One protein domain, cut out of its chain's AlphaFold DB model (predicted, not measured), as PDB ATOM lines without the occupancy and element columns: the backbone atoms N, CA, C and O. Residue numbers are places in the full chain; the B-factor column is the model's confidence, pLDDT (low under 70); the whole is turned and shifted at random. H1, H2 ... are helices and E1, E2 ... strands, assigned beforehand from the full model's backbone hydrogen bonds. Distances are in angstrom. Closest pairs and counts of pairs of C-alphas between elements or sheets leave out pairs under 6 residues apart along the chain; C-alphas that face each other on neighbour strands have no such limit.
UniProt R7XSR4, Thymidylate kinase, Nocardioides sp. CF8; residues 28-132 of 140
ATOM      1  N   TYR A  28      19.880  21.383 -18.433       88.56
ATOM      2  CA  TYR A  28      18.779  22.168 -19.002       88.56
ATOM      3  C   TYR A  28      18.596  23.538 -18.299       88.56
ATOM      4  O   TYR A  28      19.580  24.155 -17.891       88.56
ATOM      5  N   GLN A  29      17.358  24.024 -18.128       88.75
ATOM      6  CA  GLN A  29      17.040  25.353 -17.572       88.75
ATOM      7  C   GLN A  29      17.748  25.669 -16.243       88.75
ATOM      8  O   GLN A  29      18.320  26.745 -16.093       88.75
ATOM      9  N   CYS A  30      17.803  24.703 -15.318       89.31
ATOM     10  CA  CYS A  30      18.465  24.864 -14.022       89.31
ATOM     11  C   CYS A  30      19.975  25.102 -14.175       89.31
ATOM     12  O   CYS A  30      20.529  26.011 -13.569       89.31
ATOM     13  N   ALA A  31      20.648  24.357 -15.057       89.12
ATOM     14  CA  ALA A  31      22.077  24.557 -15.287       89.12
ATOM     15  C   ALA A  31      22.374  25.854 -16.050       89.12
ATOM     16  O   ALA A  31      23.446  26.435 -15.875       89.12
ATOM     17  N   LEU A  32      21.453  26.307 -16.906       90.31
ATOM     18  CA  LEU A  32      21.580  27.597 -17.576       90.31
ATOM     19  C   LEU A  32      21.452  28.752 -16.574       90.31
ATOM     20  O   LEU A  32      22.308  29.634 -16.582       90.31
ATOM     21  N   ALA A  33      20.448  28.711 -15.693       90.81
ATOM     22  CA  ALA A  33      20.289  29.676 -14.604       90.81
ATOM     23  C   ALA A  33      21.522  29.695 -13.688       90.81
ATOM     24  O   ALA A  33      22.123  30.750 -13.506       90.81
ATOM     25  N   ALA A  34      21.989  28.526 -13.244       90.44
ATOM     26  CA  ALA A  34      23.173  28.421 -12.395       90.44
ATOM     27  C   ALA A  34      24.424  29.033 -13.049       90.44
ATOM     28  O   ALA A  34      25.180  29.750 -12.405       90.44
ATOM     29  N   ARG A  35      24.625  28.838 -14.360       90.12
ATOM     30  CA  ARG A  35      25.742  29.469 -15.089       90.12
ATOM     31  C   ARG A  35      25.628  30.989 -15.174       90.12
ATOM     32  O   ARG A  35      26.654  31.664 -15.252       90.12
ATOM     33  N   LEU A  36      24.412  31.528 -15.241       90.31
ATOM     34  CA  LEU A  36      24.195  32.974 -15.189       90.31
ATOM     35  C   LEU A  36      24.506  33.499 -13.786       90.31
ATOM     36  O   LEU A  36      25.206  34.502 -13.664       90.31
ATOM     37  N   GLU A  37      24.071  32.788 -12.749       88.12
ATOM     38  CA  GLU A  37      24.375  33.109 -11.352       88.12
ATOM     39  C   GLU A  37      25.882  33.087 -11.067       88.12
ATOM     40  O   GLU A  37      26.419  34.082 -10.583       88.12
ATOM     41  N   GLU A  38      26.588  32.025 -11.472       83.62
ATOM     42  CA  GLU A  38      28.052  31.897 -11.366       83.62
ATOM     43  C   GLU A  38      28.800  33.076 -12.009       83.62
ATOM     44  O   GLU A  38      29.900  33.433 -11.590       83.62
ATOM     45  N   ARG A  39      28.213  33.683 -13.046       86.00
ATOM     46  CA  ARG A  39      28.789  34.808 -13.795       86.00
ATOM     47  C   ARG A  39      28.300  36.178 -13.320       86.00
ATOM     48  O   ARG A  39      28.652  37.180 -13.935       86.00
ATOM     49  N   GLY A  40      27.504  36.234 -12.253       86.94
ATOM     50  CA  GLY A  40      26.976  37.482 -11.698       86.94
ATOM     51  C   GLY A  40      25.794  38.077 -12.470       86.94
ATOM     52  O   GLY A  40      25.451  39.235 -12.255       86.94
ATOM     53  N   PHE A  41      25.147  37.303 -13.344       89.50
ATOM     54  CA  PHE A  41      23.976  37.722 -14.124       89.50
ATOM     55  C   PHE A  41      22.640  37.296 -13.497       89.50
ATOM     56  O   PHE A  41      21.604  37.371 -14.150       89.50
ATOM     57  N   ALA A  42      22.634  36.877 -12.228       84.31
ATOM     58  CA  ALA A  42      21.422  36.458 -11.515       84.31
ATOM     59  C   ALA A  42      20.318  37.536 -11.505       84.31
ATOM     60  O   ALA A  42      19.130  37.225 -11.559       84.31
ATOM     61  N   SER A  43      20.711  38.813 -11.443       88.00
ATOM     62  CA  SER A  43      19.807  39.969 -11.430       88.00
ATOM     63  C   SER A  43      19.444  40.488 -12.824       88.00
ATOM     64  O   SER A  43      18.623  41.403 -12.938       88.00
ATOM     65  N   ASP A  44      20.017  39.921 -13.893       91.94
ATOM     66  CA  ASP A  44      19.681  40.307 -15.260       91.94
ATOM     67  C   ASP A  44      18.318  39.719 -15.650       91.94
ATOM     68  O   ASP A  44      18.177  38.568 -16.073       91.94
ATOM     69  N   VAL A  45      17.286  40.549 -15.513       90.00
ATOM     70  CA  VAL A  45      15.897  40.188 -15.822       90.00
ATOM     71  C   VAL A  45      15.733  39.764 -17.285       90.00
ATOM     72  O   VAL A  45      14.877  38.931 -17.585       90.00
ATOM     73  N   GLY A  46      16.520  40.325 -18.207       91.19
ATOM     74  CA  GLY A  46      16.456  39.985 -19.626       91.19
ATOM     75  C   GLY A  46      16.932  38.559 -19.877       91.19
ATOM     76  O   GLY A  46      16.224  37.781 -20.520       91.19
ATOM     77  N   LEU A  47      18.090  38.203 -19.320       88.75
ATOM     78  CA  LEU A  47      18.662  36.863 -19.447       88.75
ATOM     79  C   LEU A  47      17.826  35.814 -18.709       88.75
ATOM     80  O   LEU A  47      17.536  34.764 -19.285       88.75
ATOM     81  N   MET A  48      17.352  36.110 -17.498       86.94
ATOM     82  CA  MET A  48      16.497  35.174 -16.759       86.94
ATOM     83  C   MET A  48      15.160  34.922 -17.465       86.94
ATOM     84  O   MET A  48      14.723  33.777 -17.534       86.94
ATOM     85  N   LYS A  49      14.572  35.937 -18.118       89.81
ATOM     86  CA  LYS A  49      13.384  35.744 -18.969       89.81
ATOM     87  C   LYS A  49      13.631  34.813 -20.155       89.81
ATOM     88  O   LYS A  49      12.680  34.207 -20.639       89.81
ATOM     89  N   LEU A  50      14.858  34.723 -20.671       89.00
ATOM     90  CA  LEU A  50      15.182  33.753 -21.721       89.00
ATOM     91  C   LEU A  50      15.219  32.329 -21.165       89.00
ATOM     92  O   LEU A  50      14.766  31.417 -21.851       89.00
ATOM     93  N   VAL A  51      15.700  32.146 -19.930       89.06
ATOM     94  CA  VAL A  51      15.653  30.848 -19.241       89.06
ATOM     95  C   VAL A  51      14.206  30.425 -18.996       89.06
ATOM     96  O   VAL A  51      13.837  29.311 -19.350       89.06
ATOM     97  N   ASP A  52      13.369  31.336 -18.496       88.06
ATOM     98  CA  ASP A  52      11.953  31.069 -18.197       88.06
ATOM     99  C   ASP A  52      11.098  30.803 -19.459       88.06
ATOM    100  O   ASP A  52       9.949  30.383 -19.360       88.06
ATOM    101  N   ARG A  53      11.634  31.060 -20.662       89.69
ATOM    102  CA  ARG A  53      10.978  30.745 -21.945       89.69
ATOM    103  C   ARG A  53      11.254  29.329 -22.441       89.69
ATOM    104  O   ARG A  53      10.681  28.934 -23.458       89.69
ATOM    105  N   LEU A  54      12.151  28.591 -21.791       85.94
ATOM    106  CA  LEU A  54      12.388  27.193 -22.127       85.94
ATOM    107  C   LEU A  54      11.156  26.355 -21.748       85.94
ATOM    108  O   LEU A  54      10.522  26.642 -20.735       85.94
ATOM    109  N   PRO A  55      10.798  25.324 -22.538       86.19
ATOM    110  CA  PRO A  55       9.740  24.394 -22.161       86.19
ATOM    111  C   PRO A  55      10.001  23.797 -20.777       86.19
ATOM    112  O   PRO A  55      11.089  23.266 -20.554       86.19
ATOM    113  N   SER A  56       9.020  23.861 -19.877       87.06
ATOM    114  CA  SER A  56       9.127  23.233 -18.560       87.06
ATOM    115  C   SER A  56       9.274  21.715 -18.710       87.06
ATOM    116  O   SER A  56       8.515  21.119 -19.473       87.06
ATOM    117  N   PRO A  57      10.230  21.078 -18.016       88.56
ATOM    118  CA  PRO A  57      10.310  19.626 -17.978       88.56
ATOM    119  C   PRO A  57       9.178  19.059 -17.111       88.56
ATOM    120  O   PRO A  57       8.847  19.648 -16.083       88.56
ATOM    121  N   ASP A  58       8.653  17.890 -17.478       88.94
ATOM    122  CA  ASP A  58       7.671  17.165 -16.653       88.94
ATOM    123  C   ASP A  58       8.290  16.697 -15.325       88.94
ATOM    124  O   ASP A  58       7.634  16.641 -14.289       88.94
ATOM    125  N   LEU A  59       9.592  16.397 -15.351       90.44
ATOM    126  CA  LEU A  59      10.381  16.027 -14.185       90.44
ATOM    127  C   LEU A  59      11.755  16.696 -14.244       90.44
ATOM    128  O   LEU A  59      12.513  16.526 -15.202       90.44
ATOM    129  N   LEU A  60      12.105  17.414 -13.179       93.25
ATOM    130  CA  LEU A  60      13.442  17.957 -12.973       93.25
ATOM    131  C   LEU A  60      14.104  17.235 -11.801       93.25
ATOM    132  O   LEU A  60      13.584  17.248 -10.691       93.25
ATOM    133  N   VAL A  61      15.267  16.637 -12.046       94.12
ATOM    134  CA  VAL A  61      16.043  15.928 -11.021       94.12
ATOM    135  C   VAL A  61      17.331  16.685 -10.743       94.12
ATOM    136  O   VAL A  61      18.107  16.973 -11.660       94.12
ATOM    137  N   PHE A  62      17.577  16.977  -9.470       95.12
ATOM    138  CA  PHE A  62      18.827  17.548  -8.996       95.12
ATOM    139  C   PHE A  62      19.607  16.505  -8.192       95.12
ATOM    140  O   PHE A  62      19.127  15.964  -7.203       95.12
ATOM    141  N   LEU A  63      20.829  16.215  -8.634       94.12
ATOM    142  CA  LEU A  63      21.716  15.267  -7.970       94.12
ATOM    143  C   LEU A  63      22.603  16.013  -6.969       94.12
ATOM    144  O   LEU A  63      23.625  16.590  -7.354       94.12
ATOM    145  N   ARG A  64      22.231  15.984  -5.689       95.25
ATOM    146  CA  ARG A  64      23.027  16.596  -4.624       95.25
ATOM    147  C   ARG A  64      24.194  15.692  -4.262       95.25
ATOM    148  O   ARG A  64      24.021  14.510  -3.990       95.25
ATOM    149  N   ILE A  65      25.394  16.251  -4.231       94.56
ATOM    150  CA  ILE A  65      26.615  15.527  -3.882       94.56
ATOM    151  C   ILE A  65      27.527  16.443  -3.064       94.56
ATOM    152  O   ILE A  65      27.644  17.617  -3.421       94.56
ATOM    153  N   PRO A  66      28.189  15.950  -2.003       94.50
ATOM    154  CA  PRO A  66      29.169  16.751  -1.277       94.50
ATOM    155  C   PRO A  66      30.276  17.260  -2.207       94.50
ATOM    156  O   PRO A  66      30.746  16.518  -3.080       94.50
ATOM    157  N   THR A  67      30.695  18.509  -2.019       93.94
ATOM    158  CA  THR A  67      31.676  19.199  -2.870       93.94
ATOM    159  C   THR A  67      32.969  18.410  -3.008       93.94
ATOM    160  O   THR A  67      33.495  18.241  -4.109       93.94
ATOM    161  N   GLU A  68      33.464  17.865  -1.903       93.12
ATOM    162  CA  GLU A  68      34.714  17.114  -1.841       93.12
ATOM    163  C   GLU A  68      34.612  15.814  -2.642       93.12
ATOM    164  O   GLU A  68      35.542  15.430  -3.357       93.12
ATOM    165  N   VAL A  69      33.451  15.154  -2.585       92.81
ATOM    166  CA  VAL A  69      33.179  13.938  -3.361       92.81
ATOM    167  C   VAL A  69      33.070  14.275  -4.848       92.81
ATOM    168  O   VAL A  69      33.629  13.558  -5.681       92.81
ATOM    169  N   ALA A  70      32.398  15.374  -5.200       91.44
ATOM    170  CA  ALA A  70      32.311  15.845  -6.580       91.44
ATOM    171  C   ALA A  70      33.695  16.163  -7.152       91.44
ATOM    172  O   ALA A  70      34.042  15.674  -8.229       91.44
ATOM    173  N   LEU A  71      34.504  16.918  -6.409       91.31
ATOM    174  CA  LEU A  71      35.861  17.275  -6.801       91.31
ATOM    175  C   LEU A  71      36.744  16.031  -6.950       91.31
ATOM    176  O   LEU A  71      37.460  15.911  -7.944       91.31
ATOM    177  N   SER A  72      36.662  15.078  -6.019       91.44
ATOM    178  CA  SER A  72      37.376  13.798  -6.110       91.44
ATOM    179  C   SER A  72      36.997  13.021  -7.378       91.44
ATOM    180  O   SER A  72      37.871  12.596  -8.136       91.44
ATOM    181  N   ARG A  73      35.697  12.924  -7.694       89.19
ATOM    182  CA  ARG A  73      35.220  12.297  -8.940       89.19
ATOM    183  C   ARG A  73      35.710  13.039 -10.183       89.19
ATOM    184  O   ARG A  73      36.019  12.386 -11.173       89.19
ATOM    185  N   ILE A  74      35.782  14.372 -10.156       88.31
ATOM    186  CA  ILE A  74      36.311  15.175 -11.268       88.31
ATOM    187  C   ILE A  74      37.798  14.870 -11.496       88.31
ATOM    188  O   ILE A  74      38.187  14.642 -12.638       88.31
ATOM    189  N   HIS A  75      38.608  14.780 -10.436       87.75
ATOM    190  CA  HIS A  75      40.030  14.419 -10.535       87.75
ATOM    191  C   HIS A  75      40.265  13.024 -11.131       87.75
ATOM    192  O   HIS A  75      41.280  12.792 -11.781       87.75
ATOM    193  N   GLN A  76      39.332  12.093 -10.925       88.12
ATOM    194  CA  GLN A  76      39.414  10.730 -11.456       88.12
ATOM    195  C   GLN A  76      39.011  10.628 -12.938       88.12
ATOM    196  O   GLN A  76      39.181   9.570 -13.549       88.12
ATOM    197  N   ARG A  77      38.459  11.692 -13.541       84.00
ATOM    198  CA  ARG A  77      38.040  11.670 -14.949       84.00
ATOM    199  C   ARG A  77      39.253  11.722 -15.871       84.00
ATOM    200  O   ARG A  77      40.141  12.550 -15.726       84.00
ATOM    201  N   THR A  78      39.232  10.878 -16.899       66.19
ATOM    202  CA  THR A  78      40.279  10.820 -17.933       66.19
ATOM    203  C   THR A  78      40.257  12.033 -18.866       66.19
ATOM    204  O   THR A  78      41.284  12.410 -19.423       66.19
ATOM    205  N   LYS A  79      39.085  12.656 -19.049       70.00
ATOM    206  CA  LYS A  79      38.965  13.957 -19.714       70.00
ATOM    207  C   LYS A  79      39.187  15.041 -18.669       70.00
ATOM    208  O   LYS A  79      38.393  15.146 -17.738       70.00
ATOM    209  N   GLY A  80      40.242  15.834 -18.854       60.69
ATOM    210  CA  GLY A  80      40.496  17.013 -18.035       60.69
ATOM    211  C   GLY A  80      39.257  17.903 -17.969       60.69
ATOM    212  O   GLY A  80      38.599  18.152 -18.982       60.69
ATOM    213  N   ASP A  81      38.925  18.344 -16.762       77.31
ATOM    214  CA  ASP A  81      37.833  19.274 -16.508       77.31
ATOM    215  C   ASP A  81      38.431  20.671 -16.325       77.31
ATOM    216  O   ASP A  81      39.401  20.841 -15.583       77.31
ATOM    217  N   GLY A  82      37.870  21.676 -17.002       78.94
ATOM    218  CA  GLY A  82      38.359  23.055 -16.922       78.94
ATOM    219  C   GLY A  82      38.339  23.618 -15.497       78.94
ATOM    220  O   GLY A  82      39.114  24.520 -15.191       78.94
ATOM    221  N   LEU A  83      37.516  23.049 -14.608       80.06
ATOM    222  CA  LEU A  83      37.497  23.398 -13.184       80.06
ATOM    223  C   LEU A  83      38.821  23.081 -12.474       80.06
ATOM    224  O   LEU A  83      39.225  23.832 -11.589       80.06
ATOM    225  N   LEU A  84      39.524  22.020 -12.887       84.31
ATOM    226  CA  LEU A  84      40.814  21.635 -12.300       84.31
ATOM    227  C   LEU A  84      41.946  22.602 -12.672       84.31
ATOM    228  O   LEU A  84      42.974  22.614 -12.008       84.31
ATOM    229  N   ALA A  85      41.763  23.409 -13.719       86.12
ATOM    230  CA  ALA A  85      42.741  24.406 -14.152       86.12
ATOM    231  C   ALA A  85      42.606  25.750 -13.410       86.12
ATOM    232  O   ALA A  85      43.381  26.673 -13.663       86.12
ATOM    233  N   THR A  86      41.613  25.893 -12.529       86.75
ATOM    234  CA  THR A  86      41.432  27.107 -11.724       86.75
ATOM    235  C   THR A  86      42.432  27.156 -10.565       86.75
ATOM    236  O   THR A  86      42.951  26.127 -10.139       86.75
ATOM    237  N   ALA A  87      42.709  28.355 -10.042       89.44
ATOM    238  CA  ALA A  87      43.632  28.528  -8.914       89.44
ATOM    239  C   ALA A  87      43.133  27.843  -7.625       89.44
ATOM    240  O   ALA A  87      43.944  27.399  -6.818       89.44
ATOM    241  N   ASP A  88      41.811  27.742  -7.462       92.38
ATOM    242  CA  ASP A  88      41.151  27.026  -6.370       92.38
ATOM    243  C   ASP A  88      39.962  26.204  -6.917       92.38
ATOM    244  O   ASP A  88      38.827  26.699  -6.989       92.38
ATOM    245  N   PRO A  89      40.204  24.943  -7.322       90.06
ATOM    246  CA  PRO A  89      39.164  24.064  -7.853       90.06
ATOM    247  C   PRO A  89      38.046  23.764  -6.854       90.06
ATOM    248  O   PRO A  89      36.905  23.548  -7.265       90.06
ATOM    249  N   LEU A  90      38.341  23.753  -5.550       92.12
ATOM    250  CA  LEU A  90      37.339  23.484  -4.522       92.12
ATOM    251  C   LEU A  90      36.366  24.656  -4.395       92.12
ATOM    252  O   LEU A  90      35.150  24.439  -4.378       92.12
ATOM    253  N   ALA A  91      36.880  25.887  -4.367       92.19
ATOM    254  CA  ALA A  91      36.037  27.078  -4.380       92.19
ATOM    255  C   ALA A  91      35.199  27.154  -5.666       92.19
ATOM    256  O   ALA A  91      34.002  27.445  -5.603       92.19
ATOM    257  N   ALA A  92      35.785  26.820  -6.821       90.31
ATOM    258  CA  ALA A  92      35.070  26.809  -8.098       90.31
ATOM    259  C   ALA A  92      33.925  25.775  -8.130       90.31
ATOM    260  O   ALA A  92      32.825  26.086  -8.593       90.31
ATOM    261  N   VAL A  93      34.151  24.559  -7.615       91.38
ATOM    262  CA  VAL A  93      33.097  23.533  -7.503       91.38
ATOM    263  C   VAL A  93      32.027  23.954  -6.497       91.38
ATOM    264  O   VAL A  93      30.843  23.822  -6.804       91.38
ATOM    265  N   THR A  94      32.418  24.510  -5.347       93.69
ATOM    266  CA  THR A  94      31.478  25.011  -4.328       93.69
ATOM    267  C   THR A  94      30.542  26.064  -4.911       93.69
ATOM    268  O   THR A  94      29.326  25.920  -4.815       93.69
ATOM    269  N   LEU A  95      31.093  27.085  -5.578       91.31
ATOM    270  CA  LEU A  95      30.306  28.160  -6.187       91.31
ATOM    271  C   LEU A  95      29.267  27.606  -7.170       91.31
ATOM    272  O   LEU A  95      28.093  27.969  -7.121       91.31
ATOM    273  N   ARG A  96      29.702  26.680  -8.026       90.56
ATOM    274  CA  ARG A  96      28.847  26.020  -9.012       90.56
ATOM    275  C   ARG A  96      27.732  25.196  -8.380       90.56
ATOM    276  O   ARG A  96      26.602  25.215  -8.858       90.56
ATOM    277  N   GLN A  97      28.027  24.466  -7.309       92.50
ATOM    278  CA  GLN A  97      27.011  23.694  -6.597       92.50
ATOM    279  C   GLN A  97      26.007  24.589  -5.874       92.50
ATOM    280  O   GLN A  97      24.818  24.294  -5.926       92.50
ATOM    281  N   CYS A  98      26.453  25.696  -5.275       93.12
ATOM    282  CA  CYS A  98      25.552  26.683  -4.681       93.12
ATOM    283  C   CYS A  98      24.599  27.278  -5.728       93.12
ATOM    284  O   CYS A  98      23.395  27.316  -5.491       93.12
ATOM    285  N   ALA A  99      25.108  27.672  -6.897       91.88
ATOM    286  CA  ALA A  99      24.275  28.192  -7.982       91.88
ATOM    287  C   ALA A  99      23.275  27.144  -8.508       91.88
ATOM    288  O   ALA A  99      22.100  27.429  -8.738       91.88
ATOM    289  N   LEU A 100      23.714  25.888  -8.654       92.81
ATOM    290  CA  LEU A 100      22.829  24.787  -9.042       92.81
ATOM    291  C   LEU A 100      21.752  24.498  -7.992       92.81
ATOM    292  O   LEU A 100      20.629  24.199  -8.383       92.81
ATOM    293  N   GLN A 101      22.071  24.599  -6.700       94.12
ATOM    294  CA  GLN A 101      21.109  24.431  -5.609       94.12
ATOM    295  C   GLN A 101      20.038  25.530  -5.637       94.12
ATOM    296  O   GLN A 101      18.847  25.240  -5.620       94.12
ATOM    297  N   LEU A 102      20.441  26.797  -5.751       91.62
ATOM    298  CA  LEU A 102      19.495  27.916  -5.834       91.62
ATOM    299  C   LEU A 102      18.581  27.784  -7.058       91.62
ATOM    300  O   LEU A 102      17.363  27.958  -6.981       91.62
ATOM    301  N   SER A 103      19.171  27.417  -8.194       91.25
ATOM    302  CA  SER A 103      18.420  27.170  -9.420       91.25
ATOM    303  C   SER A 103      17.495  25.952  -9.298       91.25
ATOM    304  O   SER A 103      16.381  25.984  -9.819       91.25
ATOM    305  N   SER A 104      17.908  24.878  -8.617       93.44
ATOM    306  CA  SER A 104      17.079  23.679  -8.449       93.44
ATOM    307  C   SER A 104      15.850  23.964  -7.585       93.44
ATOM    308  O   SER A 104      14.748  23.560  -7.957       93.44
ATOM    309  N   GLU A 105      16.013  24.747  -6.518       93.12
ATOM    310  CA  GLU A 105      14.921  25.233  -5.670       93.12
ATOM    311  C   GLU A 105      13.954  26.123  -6.457       93.12
ATOM    312  O   GLU A 105      12.740  25.916  -6.408       93.12
ATOM    313  N   ARG A 106      14.479  27.060  -7.260       90.38
ATOM    314  CA  ARG A 106      13.670  27.942  -8.118       90.38
ATOM    315  C   ARG A 106      12.759  27.169  -9.075       90.38
ATOM    316  O   ARG A 106      11.631  27.596  -9.313       90.38
ATOM    317  N   PHE A 107      13.252  26.078  -9.656       91.06
ATOM    318  CA  PHE A 107      12.513  25.288 -10.646       91.06
ATOM    319  C   PHE A 107      11.818  24.052 -10.055       91.06
ATOM    320  O   PHE A 107      11.307  23.237 -10.821       91.06
ATOM    321  N   GLY A 108      11.790  23.903  -8.725       92.25
ATOM    322  CA  GLY A 108      11.085  22.808  -8.054       92.25
ATOM    323  C   GLY A 108      11.652  21.421  -8.367       92.25
ATOM    324  O   GLY A 108      10.891  20.481  -8.587       92.25
ATOM    325  N   ALA A 109      12.977  21.288  -8.437       94.69
ATOM    326  CA  ALA A 109      13.613  20.007  -8.711       94.69
ATOM    327  C   ALA A 109      13.400  18.997  -7.573       94.69
ATOM    328  O   ALA A 109      13.485  19.339  -6.393       94.69
ATOM    329  N   VAL A 110      13.236  17.725  -7.933       95.31
ATOM    330  CA  VAL A 110      13.343  16.614  -6.985       95.31
ATOM    331  C   VAL A 110      14.819  16.356  -6.708       95.31
ATOM    332  O   VAL A 110      15.597  16.058  -7.618       95.31
ATOM    333  N   GLU A 111      15.211  16.478  -5.445       95.69
ATOM    334  CA  GLU A 111      16.583  16.249  -5.007       95.69
ATOM    335  C   GLU A 111      16.841  14.762  -4.734       95.69
ATOM    336  O   GLU A 111      16.091  14.116  -4.003       95.69
ATOM    337  N   LEU A 112      17.932  14.227  -5.286       95.88
ATOM    338  CA  LEU A 112      18.429  12.878  -5.012       95.88
ATOM    339  C   LEU A 112      19.884  12.926  -4.530       95.88
ATOM    340  O   LEU A 112      20.691  13.711  -5.028       95.88
ATOM    341  N   ASP A 113      20.240  12.038  -3.600       95.31
ATOM    342  CA  ASP A 113      21.605  11.906  -3.085       95.31
ATOM    343  C   ASP A 113      22.517  11.165  -4.076       95.31
ATOM    344  O   ASP A 113      22.482   9.940  -4.202       95.31
ATOM    345  N   ALA A 114      23.396  11.905  -4.750       94.12
ATOM    346  CA  ALA A 114      24.325  11.375  -5.743       94.12
ATOM    347  C   ALA A 114      25.536  10.623  -5.155       94.12
ATOM    348  O   ALA A 114      26.433  10.207  -5.910       94.12
ATOM    349  N   THR A 115      25.602  10.440  -3.832       93.88
ATOM    350  CA  THR A 115      26.527   9.479  -3.215       93.88
ATOM    351  C   THR A 115      26.041   8.036  -3.362       93.88
ATOM    352  O   THR A 115      26.870   7.123  -3.343       93.88
ATOM    353  N   ALA A 116      24.742   7.828  -3.609       92.00
ATOM    354  CA  ALA A 116      24.168   6.513  -3.863       92.00
ATOM    355  C   ALA A 116      24.732   5.853  -5.144       92.00
ATOM    356  O   ALA A 116      25.162   6.545  -6.078       92.00
ATOM    357  N   PRO A 117      24.722   4.507  -5.231       90.75
ATOM    358  CA  PRO A 117      25.087   3.794  -6.452       90.75
ATOM    359  C   PRO A 117      24.204   4.195  -7.640       90.75
ATOM    360  O   PRO A 117      23.001   4.395  -7.494       90.75
ATOM    361  N   ALA A 118      24.786   4.235  -8.842       85.38
ATOM    362  CA  ALA A 118      24.081   4.672 -10.049       85.38
ATOM    363  C   ALA A 118      22.801   3.868 -10.340       85.38
ATOM    364  O   ALA A 118      21.811   4.458 -10.748       85.38
ATOM    365  N   ALA A 119      22.800   2.553 -10.092       84.62
ATOM    366  CA  ALA A 119      21.614   1.714 -10.274       84.62
ATOM    367  C   ALA A 119      20.436   2.180  -9.397       84.62
ATOM    368  O   ALA A 119      19.335   2.350  -9.899       84.62
ATOM    369  N   VAL A 120      20.699   2.508  -8.126       89.25
ATOM    370  CA  VAL A 120      19.680   3.011  -7.188       89.25
ATOM    371  C   VAL A 120      19.121   4.357  -7.652       89.25
ATOM    372  O   VAL A 120      17.918   4.589  -7.593       89.25
ATOM    373  N   LEU A 121      19.987   5.246  -8.153       89.06
ATOM    374  CA  LEU A 121      19.555   6.531  -8.709       89.06
ATOM    375  C   LEU A 121      18.677   6.348  -9.949       89.06
ATOM    376  O   LEU A 121      17.686   7.057 -10.094       89.06
ATOM    377  N   VAL A 122      19.025   5.407 -10.828       87.81
ATOM    378  CA  VAL A 122      18.219   5.086 -12.013       87.81
ATOM    379  C   VAL A 122      16.847   4.566 -11.596       87.81
ATOM    380  O   VAL A 122      15.851   5.089 -12.089       87.81
ATOM    381  N   ASP A 123      16.780   3.624 -10.654       87.06
ATOM    382  CA  ASP A 123      15.511   3.069 -10.167       87.06
ATOM    383  C   ASP A 123      14.617   4.156  -9.548       87.06
ATOM    384  O   ASP A 123      13.420   4.214  -9.827       87.06
ATOM    385  N   HIS A 124      15.195   5.078  -8.768       89.88
ATOM    386  CA  HIS A 124      14.460   6.227  -8.230       89.88
ATOM    387  C   HIS A 124      13.915   7.139  -9.332       89.88
ATOM    388  O   HIS A 124      12.753   7.539  -9.275       89.88
ATOM    389  N   VAL A 125      14.728   7.470 -10.340       89.62
ATOM    390  CA  VAL A 125      14.285   8.319 -11.458       89.62
ATOM    391  C   VAL A 125      13.173   7.637 -12.254       89.62
ATOM    392  O   VAL A 125      12.191   8.294 -12.591       89.62
ATOM    393  N   VAL A 126      13.282   6.333 -12.516       87.50
ATOM    394  CA  VAL A 126      12.226   5.564 -13.196       87.50
ATOM    395  C   VAL A 126      10.937   5.575 -12.375       87.50
ATOM    396  O   VAL A 126       9.886   5.905 -12.918       87.50
ATOM    397  N   GLY A 127      11.015   5.326 -11.066       88.81
ATOM    398  CA  GLY A 127       9.844   5.391 -10.189       88.81
ATOM    399  C   GLY A 127       9.173   6.771 -10.177       88.81
ATOM    400  O   GLY A 127       7.948   6.856 -10.172       88.81
ATOM    401  N   LEU A 128       9.952   7.857 -10.232       90.38
ATOM    402  CA  LEU A 128       9.415   9.221 -10.340       90.38
ATOM    403  C   LEU A 128       8.700   9.467 -11.673       90.38
ATOM    404  O   LEU A 128       7.690  10.167 -11.690       90.38
ATOM    405  N   ILE A 129       9.213   8.907 -12.773       86.44
ATOM    406  CA  ILE A 129       8.585   8.993 -14.100       86.44
ATOM    407  C   ILE A 129       7.256   8.227 -14.105       86.44
ATOM    408  O   ILE A 129       6.251   8.757 -14.569       86.44
ATOM    409  N   GLU A 130       7.223   7.016 -13.543       85.50
ATOM    410  CA  GLU A 130       6.014   6.179 -13.478       85.50
ATOM    411  C   GLU A 130       4.899   6.780 -12.607       85.50
ATOM    412  O   GLU A 130       3.721   6.498 -12.823       85.50
ATOM    413  N   GLN A 131       5.259   7.615 -11.630       84.50
ATOM    414  CA  GLN A 131       4.315   8.311 -10.752       84.50
ATOM    415  C   GLN A 131       3.727   9.585 -11.369       84.50
ATOM    416  O   GLN A 131       2.771  10.129 -10.809       84.50
ATOM    417  N   GLN A 132       4.268  10.078 -12.490       77.69
ATOM    418  CA  GLN A 132       3.702  11.255 -13.142       77.69
ATOM    419  C   GLN A 132       2.295  10.923 -13.665       77.69
ATOM    420  O   GLN A 132       2.114   9.926 -14.373       77.69
TER     421      GLN A 132
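This is residues 28 to 132 of the 140 residues of the protein "Thymidylate kinase" of Nocardioides sp. CF8 (UniProt R7XSR4). A flat domain in which a small sheet of two strands, E1 and E2, lies between the long helix H5 on one side and H6 on the other. Beyond H5, the helical hairpin of H1 and H2 makes one end, H1 crossing H5, while H3 and the short H4 lie near the first residues of H5. The printed part has 105 residues with six named helices and two named strands, in the order H1 H2 E1 H3 H4 H5 E2 H6; the sheet is parallel, in the order E1, E2, and the class is mostly helix. It is only just compact, close to loose, with a radius of gyration of the C-alphas of 15.1 A and spans of 43 by 40 by 20 A.

Find C-alpha 29 at (17.040, 25.353, -17.572); from there H1, residues 29 to 38, runs 14.2 A. Next come H2, residues 45 to 51, and E1, residues 61 to 64. H3, residues 67 to 75, is 12.3 A long, and H4 holds residues 82 to 85. Look for C-alpha 89 at (39.164, 24.064, -7.853), where H5, residues 89 to 106, begins its 25.8 A. E2 is residues 110 to 113, and H6, residues 118 to 130, runs 18.5 A to C-alpha 130 at (6.014, 6.179, -13.478).

Begin at H5, the hub. It touches H1, closest at the C-alphas of Ala 34 and Ala 99, 4.6 A, at a steep tilt of 48 degrees, opposite ways. H1 touches H2, with the C-alphas of Gln 29 and Val 51 closest at 5.9 A; this hairpin has a tilt of 36 degrees, only just steep. With residues 89 to 97 alone, H5 touches H3, closest at the C-alphas of Thr 67 and Thr 94, 6.0 A, at a steep tilt of 60 degrees. H4 and H5 only just touch, and only at the corner by their link, with 3 pairs of C-alphas within 8 A; the closest are Leu 83 and Pro 89, 5.6 A. E1 and E2 are parallel neighbours; look for N 62 and O 110 at 2.9 A and N 112 and O 62 at 2.8 A. They form a strand-helix-strand unit, two parallel neighbour strands with H3, H4 and H5 between them along the chain. The closest C-alphas of E1 and H5 are Phe 62 and Ser 104, 6.4 A; those of E2 and H6 are Leu 112 and Leu 121, 7.4 A. H5 and H6 are apart. In H1, H2, H3, H5 and H6 every O i to N i+4 pair is within hydrogen-bond range; H4 is too short for one.

The C-alphas of Ala 87 and Gln 131 are the two farthest apart, 44.2 A. The printed part has no cut, and no link is long. The mean pLDDT of the printed part is 89.1; residues 78 and 80 are under 70.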